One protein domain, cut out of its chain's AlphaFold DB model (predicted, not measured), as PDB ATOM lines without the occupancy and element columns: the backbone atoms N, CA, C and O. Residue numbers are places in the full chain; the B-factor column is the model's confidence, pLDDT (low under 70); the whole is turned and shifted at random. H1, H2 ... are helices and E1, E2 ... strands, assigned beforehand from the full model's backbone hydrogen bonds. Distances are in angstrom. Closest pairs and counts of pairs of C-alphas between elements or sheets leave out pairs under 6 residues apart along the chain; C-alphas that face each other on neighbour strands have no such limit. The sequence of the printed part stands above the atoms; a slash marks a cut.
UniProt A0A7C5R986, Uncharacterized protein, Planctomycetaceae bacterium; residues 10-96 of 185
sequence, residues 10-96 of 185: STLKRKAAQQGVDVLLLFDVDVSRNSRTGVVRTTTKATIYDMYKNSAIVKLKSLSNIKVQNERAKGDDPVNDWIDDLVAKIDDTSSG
ATOM      1  N   SER A  10     159.556 231.295 215.851       91.06
ATOM      2  CA  SER A  10     160.429 232.185 216.626       91.06
ATOM      3  C   SER A  10     161.506 231.429 217.410       91.06
ATOM      4  O   SER A  10     162.660 231.855 217.451       91.06
ATOM      5  N   THR A  11     161.157 230.284 217.996       93.12
ATOM      6  CA  THR A  11     162.099 229.446 218.750       93.12
ATOM      7  C   THR A  11     163.126 228.802 217.829       93.12
ATOM      8  O   THR A  11     164.317 228.812 218.141       93.12
ATOM      9  N   LEU A  12     162.687 228.280 216.682       93.06
ATOM     10  CA  LEU A  12     163.576 227.634 215.716       93.06
ATOM     11  C   LEU A  12     164.516 228.640 215.044       93.06
ATOM     12  O   LEU A  12     165.705 228.364 214.931       93.06
ATOM     13  N   LYS A  13     164.033 229.845 214.714       91.88
ATOM     14  CA  LYS A  13     164.878 230.948 214.229       91.88
ATOM     15  C   LYS A  13     165.958 231.346 215.234       91.88
ATOM     16  O   LYS A  13     167.105 231.549 214.852       91.88
ATOM     17  N   ARG A  14     165.619 231.418 216.527       90.19
ATOM     18  CA  ARG A  14     166.602 231.709 217.582       90.19
ATOM     19  C   ARG A  14     167.675 230.622 217.673       90.19
ATOM     20  O   ARG A  14     168.852 230.954 217.752       90.19
ATOM     21  N   LYS A  15     167.283 229.344 217.627       88.75
ATOM     22  CA  LYS A  15     168.233 228.218 217.611       88.75
ATOM     23  C   LYS A  15     169.126 228.240 216.369       88.75
ATOM     24  O   LYS A  15     170.325 228.030 216.494       88.75
ATOM     25  N   ALA A  16     168.558 228.536 215.199       89.06
ATOM     26  CA  ALA A  16     169.312 228.681 213.956       89.06
ATOM     27  C   ALA A  16     170.378 229.780 214.084       89.06
ATOM     28  O   ALA A  16     171.544 229.534 213.794       89.06
ATOM     29  N   ALA A  17     170.008 230.947 214.622       85.31
ATOM     30  CA  ALA A  17     170.946 232.041 214.866       85.31
ATOM     31  C   ALA A  17     172.050 231.668 215.874       85.31
ATOM     32  O   ALA A  17     173.212 232.001 215.661       85.31
ATOM     33  N   GLN A  18     171.710 230.948 216.950       82.50
ATOM     34  CA  GLN A  18     172.686 230.461 217.936       82.50
ATOM     35  C   GLN A  18     173.682 229.464 217.338       82.50
ATOM     36  O   GLN A  18     174.841 229.463 217.731       82.50
ATOM     37  N   GLN A  19     173.243 228.638 216.389       79.75
ATOM     38  CA  GLN A  19     174.100 227.674 215.698       79.75
ATOM     39  C   GLN A  19     174.782 228.253 214.449       79.75
ATOM     40  O   GLN A  19     175.438 227.512 213.724       79.75
ATOM     41  N   GLY A  20     174.628 229.556 214.179       80.69
ATOM     42  CA  GLY A  20     175.225 230.200 213.009       80.69
ATOM     43  C   GLY A  20     174.722 229.638 211.679       80.69
ATOM     44  O   GLY A  20     175.485 229.564 210.727       80.69
ATOM     45  N   VAL A  21     173.463 229.196 211.624       85.06
ATOM     46  CA  VAL A  21     172.841 228.672 210.404       85.06
ATOM     47  C   VAL A  21     172.349 229.835 209.544       85.06
ATOM     48  O   VAL A  21     171.505 230.612 209.991       85.06
ATOM     49  N   ASP A  22     172.821 229.910 208.300       83.81
ATOM     50  CA  ASP A  22     172.456 230.979 207.355       83.81
ATOM     51  C   ASP A  22     171.047 230.812 206.769       83.81
ATOM     52  O   ASP A  22     170.353 231.789 206.480       83.81
ATOM     53  N   VAL A  23     170.601 229.561 206.618       88.06
ATOM     54  CA  VAL A  23     169.339 229.208 205.958       88.06
ATOM     55  C   VAL A  23     168.539 228.231 206.808       88.06
ATOM     56  O   VAL A  23     169.010 227.145 207.147       88.06
ATOM     57  N   LEU A  24     167.290 228.585 207.118       91.31
ATOM     58  CA  LEU A  24     166.373 227.736 207.879       91.31
ATOM     59  C   LEU A  24     165.230 227.231 206.996       91.31
ATOM     60  O   LEU A  24     164.365 228.013 206.604       91.31
ATOM     61  N   LEU A  25     165.174 225.919 206.761       92.19
ATOM     62  CA  LEU A  25     163.998 225.243 206.209       92.19
ATOM     63  C   LEU A  25     163.032 224.889 207.347       92.19
ATOM     64  O   LEU A  25     163.320 224.031 208.181       92.19
ATOM     65  N   LEU A  26     161.886 225.563 207.386       93.69
ATOM     66  CA  LEU A  26     160.843 225.355 208.384       93.69
ATOM     67  C   LEU A  26     159.655 224.629 207.763       93.69
ATOM     68  O   LEU A  26     159.073 225.121 206.798       93.69
ATOM     69  N   PHE A  27     159.261 223.510 208.369       93.50
ATOM     70  CA  PHE A  27     158.016 222.813 208.063       93.50
ATOM     71  C   PHE A  27     156.939 223.217 209.070       93.50
ATOM     72  O   PHE A  27     157.107 223.036 210.275       93.50
ATOM     73  N   ASP A  28     155.843 223.765 208.566       93.06
ATOM     74  CA  ASP A  28     154.643 224.087 209.329       93.06
ATOM     75  C   ASP A  28     153.607 222.989 209.076       93.06
ATOM     76  O   ASP A  28     153.225 222.744 207.929       93.06
ATOM     77  N   VAL A  29     153.218 222.278 210.133       92.81
ATOM     78  CA  VAL A  29     152.332 221.113 210.063       92.81
ATOM     79  C   VAL A  29     151.087 221.408 210.883       92.81
ATOM     80  O   VAL A  29     151.112 221.361 212.112       92.81
ATOM     81  N   ASP A  30     149.989 221.675 210.188       92.50
ATOM     82  CA  ASP A  30     148.672 221.854 210.783       92.50
ATOM     83  C   ASP A  30     147.915 220.523 210.778       92.50
ATOM     84  O   ASP A  30     147.771 219.880 209.733       92.50
ATOM     85  N   VAL A  31     147.437 220.101 211.949       91.94
ATOM     86  CA  VAL A  31     146.639 218.883 212.113       91.94
ATOM     87  C   VAL A  31     145.269 219.271 212.641       91.94
ATOM     88  O   VAL A  31     145.126 219.705 213.781       91.94
ATOM     89  N   SER A  32     144.243 219.061 211.824       91.50
ATOM     90  CA  SER A  32     142.848 219.276 212.197       91.50
ATOM     91  C   SER A  32     142.072 217.967 212.126       91.50
ATOM     92  O   SER A  32     142.269 217.139 211.237       91.50
ATOM     93  N   ARG A  33     141.163 217.757 213.079       89.75
ATOM     94  CA  ARG A  33     140.258 216.606 213.084       89.75
ATOM     95  C   ARG A  33     138.836 217.090 212.881       89.75
ATOM     96  O   ARG A  33     138.351 217.938 213.625       89.75
ATOM     97  N   ASN A  34     138.154 216.534 211.889       86.38
ATOM     98  CA  ASN A  34     136.742 216.811 211.696       86.38
ATOM     99  C   ASN A  34     135.939 216.092 212.793       86.38
ATOM    100  O   ASN A  34     135.906 214.863 212.834       86.38
ATOM    101  N   SER A  35     135.288 216.853 213.673       83.94
ATOM    102  CA  SER A  35     134.549 216.320 214.827       83.94
ATOM    103  C   SER A  35     133.374 215.415 214.449       83.94
ATOM    104  O   SER A  35     133.015 214.536 215.224       83.94
ATOM    105  N   ARG A  36     132.799 215.589 213.253       84.25
ATOM    106  CA  ARG A  36     131.631 214.830 212.784       84.25
ATOM    107  C   ARG A  36     132.001 213.525 212.084       84.25
ATOM    108  O   ARG A  36     131.311 212.529 212.240       84.25
ATOM    109  N   THR A  37     133.054 213.541 211.272       85.69
ATOM    110  CA  THR A  37     133.459 212.382 210.448       85.69
ATOM    111  C   THR A  37     134.641 211.618 211.037       85.69
ATOM    112  O   THR A  37     134.984 210.547 210.552       85.69
ATOM    113  N   GLY A  38     135.304 212.171 212.055       85.75
ATOM    114  CA  GLY A  38     136.505 211.598 212.662       85.75
ATOM    115  C   GLY A  38     137.765 211.702 211.798       85.75
ATOM    116  O   GLY A  38     138.846 211.405 212.308       85.75
ATOM    117  N   VAL A  39     137.641 212.152 210.541       86.56
ATOM    118  CA  VAL A  39     138.732 212.261 209.566       86.56
ATOM    119  C   VAL A  39     139.778 213.262 210.049       86.56
ATOM    120  O   VAL A  39     139.460 214.407 210.385       86.56
ATOM    121  N   VAL A  40     141.036 212.821 210.061       89.88
ATOM    122  CA  VAL A  40     142.201 213.650 210.382       89.88
ATOM    123  C   VAL A  40     142.769 214.225 209.090       89.88
ATOM    124  O   VAL A  40     143.156 213.492 208.176       89.88
ATOM    125  N   ARG A  41     142.831 215.551 209.020       89.44
ATOM    126  CA  ARG A  41     143.454 216.294 207.935       89.44
ATOM    127  C   ARG A  41     144.762 216.886 208.430       89.44
ATOM    128  O   ARG A  41     144.785 217.655 209.385       89.44
ATOM    129  N   THR A  42     145.831 216.564 207.725       92.75
ATOM    130  CA  THR A  42     147.147 217.163 207.927       92.75
ATOM    131  C   THR A  42     147.467 218.024 206.720       92.75
ATOM    132  O   THR A  42     147.314 217.581 205.578       92.75
ATOM    133  N   THR A  43     147.888 219.258 206.977       92.75
ATOM    134  CA  THR A  43     148.360 220.195 205.962       92.75
ATOM    135  C   THR A  43     149.775 220.618 206.309       92.75
ATOM    136  O   THR A  43     150.008 221.220 207.351       92.75
ATOM    137  N   THR A  44     150.711 220.332 205.416       93.25
ATOM    138  CA  THR A  44     152.119 220.689 205.558       93.25
ATOM    139  C   THR A  44     152.450 221.844 204.627       93.25
ATOM    140  O   THR A  44     152.074 221.843 203.456       93.25
ATOM    141  N   LYS A  45     153.167 222.842 205.128       92.88
ATOM    142  CA  LYS A  45     153.790 223.910 204.344       92.88
ATOM    143  C   LYS A  45     155.275 223.915 204.661       92.88
ATOM    144  O   LYS A  45     155.664 223.561 205.769       92.88
ATOM    145  N   ALA A  46     156.092 224.369 203.724       91.88
ATOM    146  CA  ALA A  46     157.487 224.657 204.015       91.88
ATOM    147  C   ALA A  46     157.863 226.066 203.590       91.88
ATOM    148  O   ALA A  46     157.363 226.601 202.598       91.88
ATOM    149  N   THR A  47     158.721 226.677 204.394       91.81
ATOM    150  CA  THR A  47     159.268 228.006 204.151       91.81
ATOM    151  C   THR A  47     160.765 227.976 204.396       91.81
ATOM    152  O   THR A  47     161.206 227.508 205.443       91.81
ATOM    153  N   ILE A  48     161.534 228.506 203.451       90.56
ATOM    154  CA  ILE A  48     162.962 228.759 203.617       90.56
ATOM    155  C   ILE A  48     163.134 230.205 204.065       90.56
ATOM    156  O   ILE A  48     162.620 231.125 203.421       90.56
ATOM    157  N   TYR A  49     163.854 230.403 205.161       90.44
ATOM    158  CA  TYR A  49     164.211 231.715 205.679       90.44
ATOM    159  C   TYR A  49     165.690 232.013 205.458       90.44
ATOM    160  O   TYR A  49     166.541 231.186 205.782       90.44
ATOM    161  N   ASP A  50     165.959 233.231 204.994       88.00
ATOM    162  CA  ASP A  50     167.250 233.900 205.124       88.00
ATOM    163  C   ASP A  50     167.393 234.311 206.592       88.00
ATOM    164  O   ASP A  50     166.616 235.144 207.081       88.00
ATOM    165  N   MET A  51     168.338 233.714 207.314       88.06
ATOM    166  CA  MET A  51     168.544 234.034 208.725       88.06
ATOM    167  C   MET A  51     169.274 235.362 208.921       88.06
ATOM    168  O   MET A  51     169.064 236.006 209.948       88.06
ATOM    169  N   TYR A  52     170.045 235.816 207.930       82.25
ATOM    170  CA  TYR A  52     170.703 237.117 207.951       82.25
ATOM    171  C   TYR A  52     169.691 238.254 207.764       82.25
ATOM    172  O   TYR A  52     169.626 239.175 208.579       82.25
ATOM    173  N   LYS A  53     168.830 238.163 206.743       83.38
ATOM    174  CA  LYS A  53     167.758 239.152 206.493       83.38
ATOM    175  C   LYS A  53     166.527 238.944 207.379       83.38
ATOM    176  O   LYS A  53     165.608 239.760 207.356       83.38
ATOM    177  N   ASN A  54     166.468 237.830 208.112       84.38
ATOM    178  CA  ASN A  54     165.304 237.363 208.870       84.38
ATOM    179  C   ASN A  54     163.999 237.361 208.042       84.38
ATOM    180  O   ASN A  54     162.909 237.660 208.540       84.38
ATOM    181  N   SER A  55     164.098 237.005 206.762       87.38
ATOM    182  CA  SER A  55     162.997 237.097 205.795       87.38
ATOM    183  C   SER A  55     162.746 235.753 205.116       87.38
ATOM    184  O   SER A  55     163.641 234.917 205.027       87.38
ATOM    185  N   ALA A  56     161.502 235.498 204.707       88.81
ATOM    186  CA  ALA A  56     161.174 234.284 203.964       88.81
ATOM    187  C   ALA A  56     161.598 234.463 202.505       88.81
ATOM    188  O   ALA A  56     161.105 235.378 201.848       88.81
ATOM    189  N   ILE A  57     162.461 233.578 202.019       86.75
ATOM    190  CA  ILE A  57     162.940 233.576 200.636       86.75
ATOM    191  C   ILE A  57     161.997 232.749 199.764       86.75
ATOM    192  O   ILE A  57     161.488 233.210 198.748       86.75
ATOM    193  N   VAL A  58     161.721 231.520 200.202       87.25
ATOM    194  CA  VAL A  58     160.914 230.560 199.454       87.25
ATOM    195  C   VAL A  58     159.746 230.124 200.312       87.25
ATOM    196  O   VAL A  58     159.915 229.734 201.464       87.25
ATOM    197  N   LYS A  59     158.549 230.145 199.727       88.88
ATOM    198  CA  LYS A  59     157.354 229.519 200.293       88.88
ATOM    199  C   LYS A  59     156.861 228.444 199.336       88.88
ATOM    200  O   LYS A  59     156.665 228.696 198.141       88.88
ATOM    201  N   LEU A  60     156.674 227.245 199.861       87.69
ATOM    202  CA  LEU A  60     156.102 226.127 199.124       87.69
ATOM    203  C   LEU A  60     154.585 226.120 199.248       87.69
ATOM    204  O   LEU A  60     154.007 226.632 200.212       87.69
ATOM    205  N   LYS A  61     153.938 225.530 198.242       88.06
ATOM    206  CA  LYS A  61     152.497 225.277 198.278       88.06
ATOM    207  C   LYS A  61     152.193 224.324 199.432       88.06
ATOM    208  O   LYS A  61     153.030 223.516 199.819       88.06
ATOM    209  N   SER A  62     150.995 224.407 199.994       91.62
ATOM    210  CA  SER A  62     150.585 223.464 201.030       91.62
ATOM    211  C   SER A  62     150.327 222.079 200.439       91.62
ATOM    212  O   SER A  62     149.612 221.968 199.441       91.62
ATOM    213  N   LEU A  63     150.812 221.039 201.104       92.19
ATOM    214  CA  LEU A  63     150.537 219.645 200.787       92.19
ATOM    215  C   LEU A  63     149.581 219.063 201.833       92.19
ATOM    216  O   LEU A  63     149.831 219.166 203.030       92.19
ATOM    217  N   SER A  64     148.466 218.473 201.398       93.00
ATOM    218  CA  SER A  64     147.476 217.870 202.300       93.00
ATOM    219  C   SER A  64     147.496 216.352 202.188       93.00
ATOM    220  O   SER A  64     147.481 215.827 201.076       93.00
ATOM    221  N   ASN A  65     147.440 215.655 203.324       91.25
ATOM    222  CA  ASN A  65     147.398 214.190 203.373       91.25
ATOM    223  C   ASN A  65     146.248 213.590 202.541       91.25
ATOM    224  O   ASN A  65     146.452 212.592 201.862       91.25
ATOM    225  N   ILE A  66     145.071 214.226 202.530       89.56
ATOM    226  CA  ILE A  66     143.918 213.780 201.729       89.56
ATOM    227  C   ILE A  66     144.236 213.854 200.230       89.56
ATOM    228  O   ILE A  66     143.912 212.938 199.482       89.56
ATOM    229  N   LYS A  67     144.897 214.933 199.782       89.06
ATOM    230  CA  LYS A  67     145.308 215.060 198.379       89.06
ATOM    231  C   LYS A  67     146.333 213.982 198.029       89.06
ATOM    232  O   LYS A  67     146.158 213.301 197.030       89.06
ATOM    233  N   VAL A  68     147.343 213.795 198.881       92.19
ATOM    234  CA  VAL A  68     148.368 212.756 198.698       92.19
ATOM    235  C   VAL A  68     147.729 211.373 198.572       92.19
ATOM    236  O   VAL A  68     148.044 210.644 197.641       92.19
ATOM    237  N   GLN A  69     146.791 211.027 199.457       89.62
ATOM    238  CA  GLN A  69     146.090 209.744 199.407       89.62
ATOM    239  C   GLN A  69     145.298 209.562 198.103       89.62
ATOM    240  O   GLN A  69     145.354 208.492 197.500       89.62
ATOM    241  N   ASN A  70     144.581 210.598 197.664       91.31
ATOM    242  CA  ASN A  70     143.755 210.535 196.460       91.31
ATOM    243  C   ASN A  70     144.578 210.426 195.171       91.31
ATOM    244  O   ASN A  70     144.173 209.695 194.275       91.31
ATOM    245  N   GLU A  71     145.696 211.147 195.057       91.19
ATOM    246  CA  GLU A  71     146.562 211.059 193.869       91.19
ATOM    247  C   GLU A  71     147.329 209.730 193.845       91.19
ATOM    248  O   GLU A  71     147.373 209.073 192.807       91.19
ATOM    249  N   ARG A  72     147.796 209.236 195.004       92.75
ATOM    250  CA  ARG A  72     148.452 207.917 195.093       92.75
ATOM    251  C   ARG A  72     147.534 206.775 194.683       92.75
ATOM    252  O   ARG A  72     147.991 205.814 194.074       92.75
ATOM    253  N   ALA A  73     146.234 206.888 194.956       91.44
ATOM    254  CA  ALA A  73     145.246 205.920 194.483       91.44
ATOM    255  C   ALA A  73     145.100 205.899 192.947       91.44
ATOM    256  O   ALA A  73     144.622 204.908 192.402       91.44
ATOM    257  N   LYS A  74     145.512 206.967 192.251       92.69
ATOM    258  CA  LYS A  74     145.537 207.059 190.783       92.69
ATOM    259  C   LYS A  74     146.900 206.703 190.175       92.69
ATOM    260  O   LYS A  74     147.005 206.665 188.956       92.69
ATOM    261  N   GLY A  75     147.908 206.425 191.006       90.19
ATOM    262  CA  GLY A  75     149.270 206.098 190.578       90.19
ATOM    263  C   GLY A  75     150.280 207.247 190.664       90.19
ATOM    264  O   GLY A  75     151.454 207.004 190.404       90.19
ATOM    265  N   ASP A  76     149.867 208.447 191.081       89.44
ATOM    266  CA  ASP A  76     150.743 209.625 191.173       89.44
ATOM    267  C   ASP A  76     151.190 209.890 192.620       89.44
ATOM    268  O   ASP A  76     150.394 209.776 193.554       89.44
ATOM    269  N   ASP A  77     152.444 210.305 192.840       89.75
ATOM    270  CA  ASP A  77     152.923 210.707 194.172       89.75
ATOM    271  C   ASP A  77     153.241 212.210 194.247       89.75
ATOM    272  O   ASP A  77     154.376 212.617 193.999       89.75
ATOM    273  N   PRO A  78     152.281 213.053 194.676       89.12
ATOM    274  CA  PRO A  78     152.462 214.504 194.720       89.12
ATOM    275  C   PRO A  78     153.467 214.955 195.790       89.12
ATOM    276  O   PRO A  78     153.713 216.152 195.929       89.12
ATOM    277  N   VAL A  79     154.009 214.032 196.594       90.06
ATOM    278  CA  VAL A  79     155.132 214.314 197.495       90.06
ATOM    279  C   VAL A  79     156.414 214.538 196.695       90.06
ATOM    280  O   VAL A  79     157.160 215.453 197.036       90.06
ATOM    281  N   ASN A  80     156.655 213.752 195.639       89.00
ATOM    282  CA  ASN A  80     157.864 213.874 194.822       89.00
ATOM    283  C   ASN A  80     157.873 215.216 194.090       89.00
ATOM    284  O   ASN A  80     158.800 215.990 194.286       89.00
ATOM    285  N   ASP A  81     156.773 215.562 193.412       89.06
ATOM    286  CA  ASP A  81     156.614 216.868 192.759       89.06
ATOM    287  C   ASP A  81     156.830 218.034 193.733       89.06
ATOM    288  O   ASP A  81     157.391 219.071 193.391       89.06
ATOM    289  N   TRP A  82     156.379 217.877 194.982       90.56
ATOM    290  CA  TRP A  82     156.532 218.902 196.008       90.56
ATOM    291  C   TRP A  82     157.984 219.049 196.489       90.56
ATOM    292  O   TRP A  82     158.409 220.156 196.829       90.56
ATOM    293  N   ILE A  83     158.742 217.949 196.527       87.94
ATOM    294  CA  ILE A  83     160.182 217.950 196.813       87.94
ATOM    295  C   ILE A  83     160.953 218.538 195.628       87.94
ATOM    296  O   ILE A  83     161.836 219.364 195.843       87.94
ATOM    297  N   ASP A  84     160.591 218.189 194.399       89.00
ATOM    298  CA  ASP A  84     161.218 218.740 193.199       89.00
ATOM    299  C   ASP A  84     160.974 220.254 193.106       89.00
ATOM    300  O   ASP A  84     161.910 221.016 192.874       89.00
ATOM    301  N   ASP A  85     159.762 220.722 193.430       87.19
ATOM    302  CA  ASP A  85     159.439 222.149 193.577       87.19
ATOM    303  C   ASP A  85     160.306 222.837 194.653       87.19
ATOM    304  O   ASP A  85     160.639 224.019 194.528       87.19
ATOM    305  N   LEU A  86     160.646 222.143 195.745       84.75
ATOM    306  CA  LEU A  86     161.532 222.663 196.794       84.75
ATOM    307  C   LEU A  86     162.964 222.802 196.273       84.75
ATOM    308  O   LEU A  86     163.558 223.866 196.441       84.75
ATOM    309  N   VAL A  87     163.497 221.750 195.650       85.00
ATOM    310  CA  VAL A  87     164.863 221.722 195.108       85.00
ATOM    311  C   VAL A  87     165.013 222.763 194.004       85.00
ATOM    312  O   VAL A  87     165.894 223.611 194.093       85.00
ATOM    313  N   ALA A  88     164.083 222.808 193.049       85.81
ATOM    314  CA  ALA A  88     164.098 223.782 191.964       85.81
ATOM    315  C   ALA A  88     164.098 225.231 192.475       85.81
ATOM    316  O   ALA A  88     164.778 226.082 191.914       85.81
ATOM    317  N   LYS A  89     163.374 225.531 193.562       82.19
ATOM    318  CA  LYS A  89     163.370 226.876 194.162       82.19
ATOM    319  C   LYS A  89     164.627 227.211 194.963       82.19
ATOM    320  O   LYS A  89     164.893 228.393 195.165       82.19
ATOM    321  N   ILE A  90     165.341 226.210 195.473       78.00
ATOM    322  CA  ILE A  90     166.658 226.406 196.095       78.00
ATOM    323  C   ILE A  90     167.697 226.677 195.006       78.00
ATOM    324  O   ILE A  90     168.483 227.611 195.140       78.00
ATOM    325  N   ASP A  91     167.662 225.888 193.931       76.50
ATOM    326  CA  ASP A  91     168.606 225.972 192.814       76.50
ATOM    327  C   ASP A  91     168.364 227.193 191.920       76.50
ATOM    328  O   ASP A  91     169.267 227.653 191.217       76.50
ATOM    329  N   ASP A  92     167.157 227.762 191.956       77.62
ATOM    330  CA  ASP A  92     166.856 229.018 191.289       77.62
ATOM    331  C   ASP A  92     167.732 230.138 191.870       77.62
ATOM    332  O   ASP A  92     167.509 230.641 192.972       77.62
ATOM    333  N   THR A  93     168.731 230.560 191.096       60.66
ATOM    334  CA  THR A  93     169.631 231.686 191.403       60.66
ATOM    335  C   THR A  93     168.912 233.000 191.742       60.66
ATOM    336  O   THR A  93     169.495 233.856 192.409       60.66
ATOM    337  N   SER A  94     167.643 233.171 191.352       61.28
ATOM    338  CA  SER A  94     166.831 234.329 191.746       61.28
ATOM    339  C   SER A  94     166.347 234.279 193.204       61.28
ATOM    340  O   SER A  94     165.955 235.308 193.757       61.28
ATOM    341  N   SER A  95     166.453 233.123 193.872       62.00
ATOM    342  CA  SER A  95     166.193 232.963 195.308       62.00
ATOM    343  C   SER A  95     167.174 233.760 196.180       62.00
ATOM    344  O   SER A  95     166.929 233.976 197.362       62.00
ATOM    345  N   GLY A  96     168.291 234.244 195.632       61.19
ATOM    346  CA  GLY A  96     169.278 235.002 196.401       61.19
ATOM    347  C   GLY A  96     170.124 234.140 197.343       61.19
ATOM    348  O   GLY A  96     170.887 234.697 198.128       61.19
TER     349      GLY A  96
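AT A GLANCE: This is residues 10 to 96 of the 185 residues of an uncharacterized protein of Planctomycetaceae bacterium (UniProt A0A7C5R986). A long, strongly twisted hairpin of strands E1 and E2 makes the length, with short E3 beside one end of E2 and H1 packed on E1 near that end. H2 and H3 make a corner that grazes the sheet. The 87 printed residues, mixed helix and strand, run H1 E1 E2 E3 H2 H3; E1, E2, E3 form a meander, each strand antiparallel to the one before. The whole is loose, with radius of gyration of the C-alphas 15.8 A and spans of 44 by 29 by 16 A.

HOW THE PARTS SIT: E1, residues 23 to 33, and E2, residues 40 to 50, form a hairpin; N 28 and O 45 are 2.8 A apart. E3, residues 55 to 59, forms a hairpin with E2; N 48 and O 58 are 2.8 A apart. H1, residues 10 to 18, is on the sheet; its closest C-alphas with E1 are Ala 16 and Leu 24, 6.8 A. H2, residues 65 to 72, only grazes the sheet with residues 65 to 67. H3, residues 78 to 91, only grazes it with residues 82 to 90, and touches H2 with residues 78 to 79 alone, about perpendicular at 77 degrees; the closest C-alphas are Val 68 and Pro 78, 6.0 A. In H1, H2 and H3 every O i to N i+4 pair is within hydrogen-bond range.

IN THESE COORDINATES: E1 spans 32.5 A, E2 32.6 A and H3 19.9 A. C-alpha 10 of H1 is at (160.429, 232.185, 216.626), C-alpha 91 of H3 at (168.606, 225.972, 192.814).

THE WHOLE: The farthest C-alphas, Arg 36 and Thr 93, are 46.7 A apart. The printed part has no cut and no long link; residues 93 to 96 have pLDDT under 70.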